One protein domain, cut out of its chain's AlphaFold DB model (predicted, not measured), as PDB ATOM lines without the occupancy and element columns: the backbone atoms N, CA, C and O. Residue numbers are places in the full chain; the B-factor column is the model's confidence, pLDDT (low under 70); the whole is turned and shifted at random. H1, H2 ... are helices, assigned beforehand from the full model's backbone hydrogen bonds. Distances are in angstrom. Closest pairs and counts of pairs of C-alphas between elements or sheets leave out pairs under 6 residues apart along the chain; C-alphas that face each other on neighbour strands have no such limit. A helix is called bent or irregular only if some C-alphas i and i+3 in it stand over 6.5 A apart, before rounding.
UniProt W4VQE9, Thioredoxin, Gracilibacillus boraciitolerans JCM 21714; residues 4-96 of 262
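What this domain is: This is residues 4 to 96 of the 262 residues of the protein "Thioredoxin" of Gracilibacillus boraciitolerans JCM 21714 (UniProt W4VQE9). The long helix H3 and helix H4 make a V that meets near residues 53 and 60, and the short helices H2 and H1 lie across its open end. H5 folds back side by side with H4, on the side away from H3. The printed part has 93 residues with five named helices, H1 to H5 in chain order, and no named strand: all helix. It is compact, with a radius of gyration of the C-alphas of 14.0 A and spans of 40 by 28 by 17 A.

Where its parts are: H3, residues 33 to 55, runs 34.6 A from C-alpha 33 at (9.721, 53.049, -55.370). It is irregular, C-alphas 48 and 51 being 7.1 A apart, with a kink of 39 degrees near residue 48. H4 is residues 60 to 77, 25.4 A; H5 is residues 81 to 92, 16.5 A, ending at (6.147, 27.884, -36.122). H2 is residues 23 to 31, 11.8 A, and H1 residues 10 to 15, 8.8 A.

How they stand to each other: H3 and H4 form a helical hairpin and touch, closest at the C-alphas of Cys 53 and Lys 60, 4.4 A, at a steep tilt of 40 degrees. H4 and H5 form another, at a shallow tilt of 3 degrees; the C-alphas of Gly 75 and Leu 81 are closest, 4.5 A. H2 touches H3 only at the corner, Thr 29 to Thr 36, 5.6 A between C-alphas. H2 and H4 only just touch, only at their ends, with 3 pairs of C-alphas within 8 A, the closest those of Leu 25 and Gly 77, 4.8 A. H1 touches H2 at a steep tilt of 50 degrees, the C-alphas of Ser 15 and Gln 26 closest at 5.2 A. H1 touches H3 with the latter's residues 36 to 40 alone, the C-alphas of Ile 11 and Ser 40 closest at 5.6 A. H3 and H5 are apart. In H1, H2, H4 and H5 every O i to N i+4 pair is within hydrogen-bond range; in H3, 14 of 19.

The domain as a whole: The C-alphas of Asn 31 and Thr 96, the two farthest apart, are 41.5 A apart. The printed part has no cut and no long link. No printed residue is under 70 in pLDDT.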
ATOM      1  N   VAL A   4      -1.017  44.205 -61.492       90.62
ATOM      2  CA  VAL A   4      -0.317  44.892 -60.387       90.62
ATOM      3  C   VAL A   4       0.807  44.060 -59.753       90.62
ATOM      4  O   VAL A   4       1.814  44.604 -59.305       90.62
ATOM      5  N   TRP A   5       0.669  42.732 -59.727       90.81
ATOM      6  CA  TRP A   5       1.705  41.834 -59.204       90.81
ATOM      7  C   TRP A   5       2.798  41.573 -60.238       90.81
ATOM      8  O   TRP A   5       3.964  41.458 -59.869       90.81
ATOM      9  N   GLN A   6       2.438  41.505 -61.522       91.56
ATOM     10  CA  GLN A   6       3.404  41.342 -62.611       91.56
ATOM     11  C   GLN A   6       4.289  42.580 -62.760       91.56
ATOM     12  O   GLN A   6       5.499  42.444 -62.914       91.56
ATOM     13  N   ASN A   7       3.701  43.767 -62.604       91.12
ATOM     14  CA  ASN A   7       4.388  45.054 -62.703       91.12
ATOM     15  C   ASN A   7       5.125  45.463 -61.413       91.12
ATOM     16  O   ASN A   7       5.734  46.527 -61.372       91.12
ATOM     17  N   GLY A   8       5.058  44.661 -60.341       91.75
ATOM     18  CA  GLY A   8       5.734  44.964 -59.072       91.75
ATOM     19  C   GLY A   8       5.149  46.162 -58.307       91.75
ATOM     20  O   GLY A   8       5.803  46.695 -57.414       91.75
ATOM     21  N   THR A   9       3.927  46.588 -58.632       92.31
ATOM     22  CA  THR A   9       3.248  47.748 -58.026       92.31
ATOM     23  C   THR A   9       2.228  47.359 -56.956       92.31
ATOM     24  O   THR A   9       1.629  48.225 -56.325       92.31
ATOM     25  N   ALA A  10       2.035  46.061 -56.701       92.56
ATOM     26  CA  ALA A  10       1.029  45.559 -55.767       92.56
ATOM     27  C   ALA A  10       1.138  46.163 -54.356       92.56
ATOM     28  O   ALA A  10       0.129  46.585 -53.799       92.56
ATOM     29  N   ILE A  11       2.347  46.245 -53.789       92.25
ATOM     30  CA  ILE A  11       2.541  46.789 -52.434       92.25
ATOM     31  C   ILE A  11       2.249  48.295 -52.375       92.25
ATOM     32  O   ILE A  11       1.735  48.756 -51.361       92.25
ATOM     33  N   TYR A  12       2.498  49.041 -53.459       92.88
ATOM     34  CA  TYR A  12       2.113  50.452 -53.554       92.88
ATOM     35  C   TYR A  12       0.591  50.604 -53.496       92.88
ATOM     36  O   TYR A  12       0.074  51.338 -52.670       92.88
ATOM     37  N   TYR A  13      -0.155  49.854 -54.307       92.31
ATOM     38  CA  TYR A  13      -1.619  49.951 -54.275       92.31
ATOM     39  C   TYR A  13      -2.214  49.525 -52.927       92.31
ATOM     40  O   TYR A  13      -3.193  50.113 -52.476       92.31
ATOM     41  N   ILE A  14      -1.609  48.540 -52.259       91.62
ATOM     42  CA  ILE A  14      -2.022  48.116 -50.914       91.62
ATOM     43  C   ILE A  14      -1.759  49.222 -49.880       91.62
ATOM     44  O   ILE A  14      -2.596  49.435 -49.002       91.62
ATOM     45  N   SER A  15      -0.636  49.944 -49.979       92.88
ATOM     46  CA  SER A  15      -0.299  51.008 -49.022       92.88
ATOM     47  C   SER A  15      -1.261  52.202 -49.082       92.88
ATOM     48  O   SER A  15      -1.475  52.871 -48.069       92.88
ATOM     49  N   GLN A  16      -1.897  52.425 -50.235       92.56
ATOM     50  CA  GLN A  16      -2.864  53.507 -50.457       92.56
ATOM     51  C   GLN A  16      -4.259  53.227 -49.870       92.56
ATOM     52  O   GLN A  16      -5.100  54.123 -49.820       92.56
ATOM     53  N   VAL A  17      -4.519  52.011 -49.378       93.00
ATOM     54  CA  VAL A  17      -5.769  51.697 -48.672       93.00
ATOM     55  C   VAL A  17      -5.682  52.210 -47.237       93.00
ATOM     56  O   VAL A  17      -5.005  51.616 -46.395       93.00
ATOM     57  N   SER A  18      -6.369  53.318 -46.960       87.50
ATOM     58  CA  SER A  18      -6.285  54.044 -45.686       87.50
ATOM     59  C   SER A  18      -6.696  53.210 -44.466       87.50
ATOM     60  O   SER A  18      -6.134  53.357 -43.384       87.50
ATOM     61  N   GLU A  19      -7.630  52.283 -44.656       89.56
ATOM     62  CA  GLU A  19      -8.211  51.434 -43.621       89.56
ATOM     63  C   GLU A  19      -7.244  50.341 -43.147       89.56
ATOM     64  O   GLU A  19      -7.345  49.872 -42.013       89.56
ATOM     65  N   PHE A  20      -6.299  49.934 -44.002       87.44
ATOM     66  CA  PHE A  20      -5.407  48.792 -43.769       87.44
ATOM     67  C   PHE A  20      -3.924  49.130 -43.920       87.44
ATOM     68  O   PHE A  20      -3.105  48.222 -44.049       87.44
ATOM     69  N   SER A  21      -3.559  50.412 -43.902       91.69
ATOM     70  CA  SER A  21      -2.168  50.845 -44.027       91.69
ATOM     71  C   SER A  21      -1.817  51.920 -43.018       91.69
ATOM     72  O   SER A  21      -2.581  52.841 -42.748       91.69
ATOM     73  N   ARG A  22      -0.623  51.796 -42.437       92.69
ATOM     74  CA  ARG A  22      -0.058  52.797 -41.533       92.69
ATOM     75  C   ARG A  22       0.894  53.715 -42.285       92.69
ATOM     76  O   ARG A  22       1.490  53.326 -43.291       92.69
ATOM     77  N   SER A  23       1.129  54.891 -41.707       92.25
ATOM     78  CA  SER A  23       2.048  55.900 -42.245       92.25
ATOM     79  C   SER A  23       3.440  55.349 -42.557       92.25
ATOM     80  O   SER A  23       4.056  55.765 -43.528       92.25
ATOM     81  N   ILE A  24       3.930  54.372 -41.786       92.88
ATOM     82  CA  ILE A  24       5.229  53.739 -42.038       92.88
ATOM     83  C   ILE A  24       5.293  53.043 -43.404       92.88
ATOM     84  O   ILE A  24       6.306  53.147 -44.092       92.88
ATOM     85  N   LEU A  25       4.219  52.354 -43.805       92.88
ATOM     86  CA  LEU A  25       4.159  51.639 -45.075       92.88
ATOM     87  C   LEU A  25       3.928  52.614 -46.229       92.88
ATOM     88  O   LEU A  25       4.621  52.516 -47.234       92.88
ATOM     89  N   GLN A  26       3.030  53.585 -46.056       92.94
ATOM     90  CA  GLN A  26       2.778  54.649 -47.038       92.94
ATOM     91  C   GLN A  26       4.058  55.427 -47.354       92.94
ATOM     92  O   GLN A  26       4.510  55.442 -48.499       92.94
ATOM     93  N   ASN A  27       4.721  55.938 -46.314       93.44
ATOM     94  CA  ASN A  27       5.967  56.690 -46.423       93.44
ATOM     95  C   ASN A  27       7.090  55.859 -47.066       93.44
ATOM     96  O   ASN A  27       7.874  56.381 -47.857       93.44
ATOM     97  N   LEU A  28       7.173  54.557 -46.759       93.25
ATOM     98  CA  LEU A  28       8.127  53.659 -47.414       93.25
ATOM     99  C   LEU A  28       7.844  53.566 -48.918       93.25
ATOM    100  O   LEU A  28       8.765  53.685 -49.724       93.25
ATOM    101  N   THR A  29       6.582  53.359 -49.294       93.62
ATOM    102  CA  THR A  29       6.211  53.146 -50.696       93.62
ATOM    103  C   THR A  29       6.265  54.406 -51.555       93.62
ATOM    104  O   THR A  29       6.589  54.310 -52.735       93.62
ATOM    105  N   GLU A  30       5.996  55.575 -50.972       92.69
ATOM    106  CA  GLU A  30       5.999  56.862 -51.678       92.69
ATOM    107  C   GLU A  30       7.415  57.390 -51.911       92.69
ATOM    108  O   GLU A  30       7.714  57.890 -52.993       92.69
ATOM    109  N   ASN A  31       8.315  57.225 -50.938       94.06
ATOM    110  CA  ASN A  31       9.686  57.724 -51.063       94.06
ATOM    111  C   ASN A  31      10.642  56.720 -51.717       94.06
ATOM    112  O   ASN A  31      11.670  57.115 -52.267       94.06
ATOM    113  N   TYR A  32      10.339  55.420 -51.654       94.38
ATOM    114  CA  TYR A  32      11.246  54.365 -52.105       94.38
ATOM    115  C   TYR A  32      10.557  53.395 -53.074       94.38
ATOM    116  O   TYR A  32      10.279  52.233 -52.758       94.38
ATOM    117  N   LEU A  33      10.342  53.853 -54.311       91.00
ATOM    118  CA  LEU A  33       9.721  53.049 -55.370       91.00
ATOM    119  C   LEU A  33      10.466  51.725 -55.623       91.00
ATOM    120  O   LEU A  33       9.845  50.670 -55.733       91.00
ATOM    121  N   TRP A  34      11.802  51.757 -55.647       93.06
ATOM    122  CA  TRP A  34      12.616  50.556 -55.867       93.06
ATOM    123  C   TRP A  34      12.428  49.508 -54.758       93.06
ATOM    124  O   TRP A  34      12.327  48.317 -55.051       93.06
ATOM    125  N   VAL A  35      12.316  49.938 -53.494       93.00
ATOM    126  CA  VAL A  35      12.060  49.042 -52.351       93.00
ATOM    127  C   VAL A  35      10.706  48.369 -52.523       93.00
ATOM    128  O   VAL A  35      10.577  47.168 -52.306       93.00
ATOM    129  N   THR A  36       9.706  49.129 -52.960       92.31
ATOM    130  CA  THR A  36       8.341  48.635 -53.174       92.31
ATOM    131  C   THR A  36       8.286  47.527 -54.220       92.31
ATOM    132  O   THR A  36       7.633  46.504 -53.999       92.31
ATOM    133  N   ILE A  37       9.019  47.687 -55.323       94.62
ATOM    134  CA  ILE A  37       9.136  46.665 -56.371       94.62
ATOM    135  C   ILE A  37       9.799  45.402 -55.807       94.62
ATOM    136  O   ILE A  37       9.273  44.296 -55.963       94.62
ATOM    137  N   VAL A  38      10.914  45.560 -55.086       95.12
ATOM    138  CA  VAL A  38      11.642  44.437 -54.473       95.12
ATOM    139  C   VAL A  38      10.765  43.682 -53.474       95.12
ATOM    140  O   VAL A  38      10.682  42.459 -53.549       95.12
ATOM    141  N   ILE A  39      10.071  44.381 -52.571       93.38
ATOM    142  CA  ILE A  39       9.173  43.759 -51.586       93.38
ATOM    143  C   ILE A  39       8.002  43.056 -52.286       93.38
ATOM    144  O   ILE A  39       7.629  41.951 -51.881       93.38
ATOM    145  N   SER A  40       7.453  43.646 -53.354       93.12
ATOM    146  CA  SER A  40       6.369  43.038 -54.134       93.12
ATOM    147  C   SER A  40       6.787  41.677 -54.691       93.12
ATOM    148  O   SER A  40       6.120  40.677 -54.418       93.12
ATOM    149  N   TYR A  41       7.931  41.592 -55.375       95.06
ATOM    150  CA  TYR A  41       8.428  40.313 -55.893       95.06
ATOM    151  C   TYR A  41       8.899  39.359 -54.790       95.06
ATOM    152  O   TYR A  41       8.647  38.156 -54.879       95.06
ATOM    153  N   LEU A  42       9.515  39.869 -53.719       94.31
ATOM    154  CA  LEU A  42       9.923  39.060 -52.569       94.31
ATOM    155  C   LEU A  42       8.720  38.363 -51.922       94.31
ATOM    156  O   LEU A  42       8.805  37.189 -51.574       94.31
ATOM    157  N   SER A  43       7.577  39.041 -51.809       92.62
ATOM    158  CA  SER A  43       6.360  38.441 -51.251       92.62
ATOM    159  C   SER A  43       5.829  37.273 -52.095       92.62
ATOM    160  O   SER A  43       5.340  36.283 -51.546       92.62
ATOM    161  N   ILE A  44       5.971  37.346 -53.424       93.25
ATOM    162  CA  ILE A  44       5.628  36.248 -54.337       93.25
ATOM    163  C   ILE A  44       6.619  35.101 -54.140       93.25
ATOM    164  O   ILE A  44       6.202  33.955 -53.969       93.25
ATOM    165  N   LEU A  45       7.918  35.410 -54.108       93.75
ATOM    166  CA  LEU A  45       8.978  34.423 -53.912       93.75
ATOM    167  C   LEU A  45       8.775  33.632 -52.613       93.75
ATOM    168  O   LEU A  45       8.841  32.407 -52.634       93.75
ATOM    169  N   ILE A  46       8.471  34.310 -51.503       92.44
ATOM    170  CA  ILE A  46       8.227  33.675 -50.199       92.44
ATOM    171  C   ILE A  46       7.034  32.712 -50.267       92.44
ATOM    172  O   ILE A  46       7.121  31.595 -49.762       92.44
ATOM    173  N   LYS A  47       5.938  33.098 -50.935       89.94
ATOM    174  CA  LYS A  47       4.760  32.226 -51.108       89.94
ATOM    175  C   LYS A  47       5.073  30.998 -51.963       89.94
ATOM    176  O   LYS A  47       4.642  29.897 -51.635       89.94
ATOM    177  N   LEU A  48       5.855  31.172 -53.027       92.31
ATOM    178  CA  LEU A  48       6.318  30.070 -53.874       92.31
ATOM    179  C   LEU A  48       7.358  29.185 -53.176       92.31
ATOM    180  O   LEU A  48       7.512  28.025 -53.546       92.31
ATOM    181  N   ALA A  49       8.057  29.701 -52.162       91.06
ATOM    182  CA  ALA A  49       9.079  28.964 -51.429       91.06
ATOM    183  C   ALA A  49       8.501  27.911 -50.459       91.06
ATOM    184  O   ALA A  49       9.223  27.001 -50.050       91.06
ATOM    185  N   PHE A  50       7.213  27.989 -50.103       85.88
ATOM    186  CA  PHE A  50       6.603  27.125 -49.083       85.88
ATOM    187  C   PHE A  50       6.738  25.607 -49.347       85.88
ATOM    188  O   PHE A  50       7.120  24.887 -48.421       85.88
ATOM    189  N   PRO A  51       6.534  25.071 -50.571       86.94
ATOM    190  CA  PRO A  51       6.725  23.640 -50.837       86.94
ATOM    191  C   PRO A  51       8.154  23.161 -50.541       86.94
ATOM    192  O   PRO A  51       8.367  22.037 -50.084       86.94
ATOM    193  N   PHE A  52       9.150  24.031 -50.722       87.69
ATOM    194  CA  PHE A  52      10.551  23.704 -50.464       87.69
ATOM    195  C   PHE A  52      10.868  23.589 -48.964       87.69
ATOM    196  O   PHE A  52      11.828  22.902 -48.605       87.69
ATOM    197  N   CYS A  53      10.039  24.163 -48.077       85.56
ATOM    198  CA  CYS A  53      10.129  23.923 -46.631       85.56
ATOM    199  C   CYS A  53       9.953  22.443 -46.276       85.56
ATOM    200  O   CYS A  53      10.572  21.972 -45.318       85.56
ATOM    201  N   LEU A  54       9.113  21.721 -47.026       83.50
ATOM    202  CA  LEU A  54       8.832  20.302 -46.795       83.50
ATOM    203  C   LEU A  54       9.921  19.404 -47.390       83.50
ATOM    204  O   LEU A  54      10.264  18.378 -46.805       83.50
ATOM    205  N   LEU A  55      10.494  19.810 -48.525       86.50
ATOM    206  CA  LEU A  55      11.454  19.001 -49.275       86.50
ATOM    207  C   LEU A  55      12.875  19.058 -48.699       86.50
ATOM    208  O   LEU A  55      13.598  18.065 -48.760       86.50
ATOM    209  N   ASN A  56      13.298  20.191 -48.121       88.12
ATOM    210  CA  ASN A  56      14.675  20.360 -47.653       88.12
ATOM    211  C   ASN A  56      14.769  20.905 -46.219       88.12
ATOM    212  O   ASN A  56      14.638  22.104 -45.967       88.12
ATOM    213  N   LYS A  57      15.134  20.020 -45.281       86.75
ATOM    214  CA  LYS A  57      15.317  20.338 -43.850       86.75
ATOM    215  C   LYS A  57      16.413  21.378 -43.578       86.75
ATOM    216  O   LYS A  57      16.384  22.016 -42.529       86.75
ATOM    217  N   ALA A  58      17.388  21.541 -44.476       87.94
ATOM    218  CA  ALA A  58      18.471  22.511 -44.307       87.94
ATOM    219  C   ALA A  58      18.031  23.942 -44.649       87.94
ATOM    220  O   ALA A  58      18.442  24.882 -43.972       87.94
ATOM    221  N   ILE A  59      17.179  24.100 -45.669       90.81
ATOM    222  CA  ILE A  59      16.691  25.408 -46.138       90.81
ATOM    223  C   ILE A  59      15.449  25.848 -45.347       90.81
ATOM    224  O   ILE A  59      15.262  27.039 -45.101       90.81
ATOM    225  N   LYS A  60      14.655  24.884 -44.862       92.88
ATOM    226  CA  LYS A  60      13.457  25.073 -44.029       92.88
ATOM    227  C   LYS A  60      13.543  26.228 -43.013       92.88
ATOM    228  O   LYS A  60      12.674  27.095 -43.082       92.88
ATOM    229  N   PRO A  61      14.546  26.312 -42.109       92.50
ATOM    230  CA  PRO A  61      14.582  27.389 -41.120       92.50
ATOM    231  C   PRO A  61      14.738  28.786 -41.722       92.50
ATOM    232  O   PRO A  61      14.209  29.739 -41.161       92.50
ATOM    233  N   TYR A  62      15.424  28.917 -42.859       93.00
ATOM    234  CA  TYR A  62      15.604  30.205 -43.526       93.00
ATOM    235  C   TYR A  62      14.322  30.665 -44.222       93.00
ATOM    236  O   TYR A  62      13.980  31.841 -44.138       93.00
ATOM    237  N   ILE A  63      13.579  29.746 -44.849       94.00
ATOM    238  CA  ILE A  63      12.294  30.086 -45.478       94.00
ATOM    239  C   ILE A  63      11.270  30.471 -44.409       94.00
ATOM    240  O   ILE A  63      10.671  31.535 -44.517       94.00
ATOM    241  N   VAL A  64      11.122  29.669 -43.345       94.50
ATOM    242  CA  VAL A  64      10.184  29.987 -42.252       94.50
ATOM    243  C   VAL A  64      10.545  31.320 -41.592       94.50
ATOM    244  O   VAL A  64       9.662  32.131 -41.341       94.50
ATOM    245  N   LEU A  65      11.836  31.609 -41.383       94.94
ATOM    246  CA  LEU A  65      12.270  32.918 -40.890       94.94
ATOM    247  C   LEU A  65      11.850  34.056 -41.831       94.94
ATOM    248  O   LEU A  65      11.372  35.087 -41.364       94.94
ATOM    249  N   SER A  66      12.003  33.877 -43.145       94.81
ATOM    250  CA  SER A  66      11.571  34.878 -44.123       94.81
ATOM    251  C   SER A  66      10.053  35.089 -44.112       94.81
ATOM    252  O   SER A  66       9.609  36.223 -44.279       94.81
ATOM    253  N   MET A  67       9.264  34.030 -43.905       95.12
ATOM    254  CA  MET A  67       7.807  34.121 -43.779       95.12
ATOM    255  C   MET A  67       7.393  34.859 -42.493       95.12
ATOM    256  O   MET A  67       6.585  35.784 -42.556       95.12
ATOM    257  N   ILE A  68       8.045  34.560 -41.361       96.81
ATOM    258  CA  ILE A  68       7.822  35.270 -40.090       96.81
ATOM    259  C   ILE A  68       8.125  36.760 -40.252       96.81
ATOM    260  O   ILE A  68       7.327  37.601 -39.843       96.81
ATOM    261  N   LEU A  69       9.255  37.112 -40.874       96.75
ATOM    262  CA  LEU A  69       9.614  38.513 -41.127       96.75
ATOM    263  C   LEU A  69       8.595  39.214 -42.030       96.75
ATOM    264  O   LEU A  69       8.259  40.373 -41.785       96.75
ATOM    265  N   PHE A  70       8.070  38.514 -43.036       95.38
ATOM    266  CA  PHE A  70       7.015  39.036 -43.899       95.38
ATOM    267  C   PHE A  70       5.732  39.339 -43.108       95.38
ATOM    268  O   PHE A  70       5.195  40.442 -43.220       95.38
ATOM    269  N   HIS A  71       5.287  38.433 -42.232       96.81
ATOM    270  CA  HIS A  71       4.114  38.677 -41.387       96.81
ATOM    271  C   HIS A  71       4.359  39.731 -40.308       96.81
ATOM    272  O   HIS A  71       3.468  40.535 -40.042       96.81
ATOM    273  N   VAL A  72       5.557  39.826 -39.731       97.06
ATOM    274  CA  VAL A  72       5.916  40.964 -38.866       97.06
ATOM    275  C   VAL A  72       5.810  42.280 -39.645       97.06
ATOM    276  O   VAL A  72       5.232  43.243 -39.142       97.06
ATOM    277  N   GLY A  73       6.284  42.302 -40.896       94.38
ATOM    278  CA  GLY A  73       6.146  43.437 -41.808       94.38
ATOM    279  C   GLY A  73       4.690  43.831 -42.055       94.38
ATOM    280  O   GLY A  73       4.362  45.009 -41.954       94.38
ATOM    281  N   ILE A  74       3.795  42.866 -42.286       94.62
ATOM    282  CA  ILE A  74       2.345  43.114 -42.399       94.62
ATOM    283  C   ILE A  74       1.778  43.673 -41.086       94.62
ATOM    284  O   ILE A  74       1.048  44.661 -41.097       94.62
ATOM    285  N   GLY A  75       2.142  43.095 -39.942       96.00
ATOM    286  CA  GLY A  75       1.620  43.518 -38.641       96.00
ATOM    287  C   GLY A  75       2.001  44.959 -38.299       96.00
ATOM    288  O   GLY A  75       1.183  45.709 -37.765       96.00
ATOM    289  N   ILE A  76       3.223  45.366 -38.653       95.06
ATOM    290  CA  ILE A  76       3.732  46.728 -38.440       95.06
ATOM    291  C   ILE A  76       3.240  47.688 -39.528       95.06
ATOM    292  O   ILE A  76       2.793  48.785 -39.205       95.06
ATOM    293  N   GLY A  77       3.331  47.304 -40.801       94.19
ATOM    294  CA  GLY A  77       3.050  48.169 -41.947       94.19
ATOM    295  C   GLY A  77       1.562  48.358 -42.222       94.19
ATOM    296  O   GLY A  77       1.113  49.481 -42.420       94.19
ATOM    297  N   MET A  78       0.792  47.272 -42.175       94.19
ATOM    298  CA  MET A  78      -0.656  47.280 -42.415       94.19
ATOM    299  C   MET A  78      -1.471  47.395 -41.118       94.19
ATOM    300  O   MET A  78      -2.680  47.587 -41.134       94.19
ATOM    301  N   GLY A  79      -0.824  47.266 -39.955       92.75
ATOM    302  CA  GLY A  79      -1.496  47.338 -38.657       92.75
ATOM    303  C   GLY A  79      -2.323  46.104 -38.289       92.75
ATOM    304  O   GLY A  79      -3.046  46.133 -37.293       92.75
ATOM    305  N   LEU A  80      -2.192  45.013 -39.045       94.25
ATOM    306  CA  LEU A  80      -2.946  43.770 -38.875       94.25
ATOM    307  C   LEU A  80      -2.278  42.834 -37.852       94.25
ATOM    308  O   LEU A  80      -1.829  41.738 -38.184       94.25
ATOM    309  N   LEU A  81      -2.188  43.273 -36.592       95.25
ATOM    310  CA  LEU A  81      -1.441  42.546 -35.556       95.25
ATOM    311  C   LEU A  81      -2.009  41.146 -35.278       95.25
ATOM    312  O   LEU A  81      -1.252  40.181 -35.233       95.25
ATOM    313  N   SER A  82      -3.327  41.026 -35.099       96.12
ATOM    314  CA  SER A  82      -3.981  39.746 -34.785       96.12
ATOM    315  C   SER A  82      -3.773  38.717 -35.897       96.12
ATOM    316  O   SER A  82      -3.371  37.588 -35.623       96.12
ATOM    317  N   PHE A  83      -3.962  39.130 -37.152       95.75
ATOM    318  CA  PHE A  83      -3.695  38.307 -38.328       95.75
ATOM    319  C   PHE A  83      -2.238  37.834 -38.370       95.75
ATOM    320  O   PHE A  83      -1.982  36.636 -38.485       95.75
ATOM    321  N   SER A  84      -1.278  38.750 -38.209       97.12
ATOM    322  CA  SER A  84       0.143  38.396 -38.242       97.12
ATOM    323  C   SER A  84       0.553  37.451 -37.121       97.12
ATOM    324  O   SER A  84       1.322  36.530 -37.370       97.12
ATOM    325  N   LEU A  85       0.037  37.630 -35.903       97.50
ATOM    326  CA  LEU A  85       0.334  36.723 -34.791       97.50
ATOM    327  C   LEU A  85      -0.167  35.303 -35.067       97.50
ATOM    328  O   LEU A  85       0.558  34.340 -34.820       97.50
ATOM    329  N   VAL A  86      -1.378  35.174 -35.614       97.81
ATOM    330  CA  VAL A  86      -1.948  33.876 -35.992       97.81
ATOM    331  C   VAL A  86      -1.123  33.221 -37.103       97.81
ATOM    332  O   VAL A  86      -0.802  32.038 -37.004       97.81
ATOM    333  N   MET A  87      -0.705  33.979 -38.121       97.19
ATOM    334  CA  MET A  87       0.145  33.446 -39.192       97.19
ATOM    335  C   MET A  87       1.517  32.997 -38.680       97.19
ATOM    336  O   MET A  87       1.936  31.882 -38.978       97.19
ATOM    337  N   ILE A  88       2.165  33.793 -37.823       97.50
ATOM    338  CA  ILE A  88       3.441  33.421 -37.190       97.50
ATOM    339  C   ILE A  88       3.281  32.152 -36.344       97.50
ATOM    340  O   ILE A  88       4.162  31.293 -36.341       97.50
ATOM    341  N   MET A  89       2.152  31.987 -35.647       97.50
ATOM    342  CA  MET A  89       1.869  30.756 -34.907       97.50
ATOM    343  C   MET A  89       1.840  29.539 -35.843       97.50
ATOM    344  O   MET A  89       2.510  28.545 -35.562       97.50
ATOM    345  N   PHE A  90       1.119  29.619 -36.966       95.06
ATOM    346  CA  PHE A  90       1.063  28.534 -37.954       95.06
ATOM    347  C   PHE A  90       2.421  28.242 -38.597       95.06
ATOM    348  O   PHE A  90       2.766  27.084 -38.817       95.06
ATOM    349  N   GLU A  91       3.226  29.268 -38.851       94.38
ATOM    350  CA  GLU A  91       4.581  29.115 -39.388       94.38
ATOM    351  C   GLU A  91       5.509  28.372 -38.432       94.38
ATOM    352  O   GLU A  91       6.320  27.551 -38.862       94.38
ATOM    353  N   LEU A  92       5.378  28.612 -37.127       94.62
ATOM    354  CA  LEU A  92       6.147  27.884 -36.122       94.62
ATOM    355  C   LEU A  92       5.747  26.402 -36.065       94.62
ATOM    356  O   LEU A  92       6.624  25.555 -35.908       94.62
ATOM    357  N   LEU A  93       4.475  26.057 -36.301       93.75
ATOM    358  CA  LEU A  93       4.018  24.656 -36.352       93.75
ATOM    359  C   LEU A  93       4.671  23.832 -37.470       93.75
ATOM    360  O   LEU A  93       4.645  22.604 -37.427       93.75
ATOM    361  N   VAL A  94       5.290  24.477 -38.461       92.62
ATOM    362  CA  VAL A  94       6.019  23.782 -39.531       92.62
ATOM    363  C   VAL A  94       7.227  23.009 -38.977       92.62
ATOM    364  O   VAL A  94       7.675  22.034 -39.591       92.62
ATOM    365  N   PHE A  95       7.781  23.403 -37.827       93.00
ATOM    366  CA  PHE A  95       8.892  22.698 -37.189       93.00
ATOM    367  C   PHE A  95       8.432  21.495 -36.360       93.00
ATOM    368  O   PHE A  95       7.453  21.541 -35.628       93.00
ATOM    369  N   THR A  96       9.211  20.418 -36.428       91.88
ATOM    370  CA  THR A  96       8.997  19.209 -35.619       91.88
ATOM    371  C   THR A  96       9.699  19.305 -34.263       91.88
ATOM    372  O   THR A  96      10.732  19.969 -34.133       91.88
TER     373      THR A  96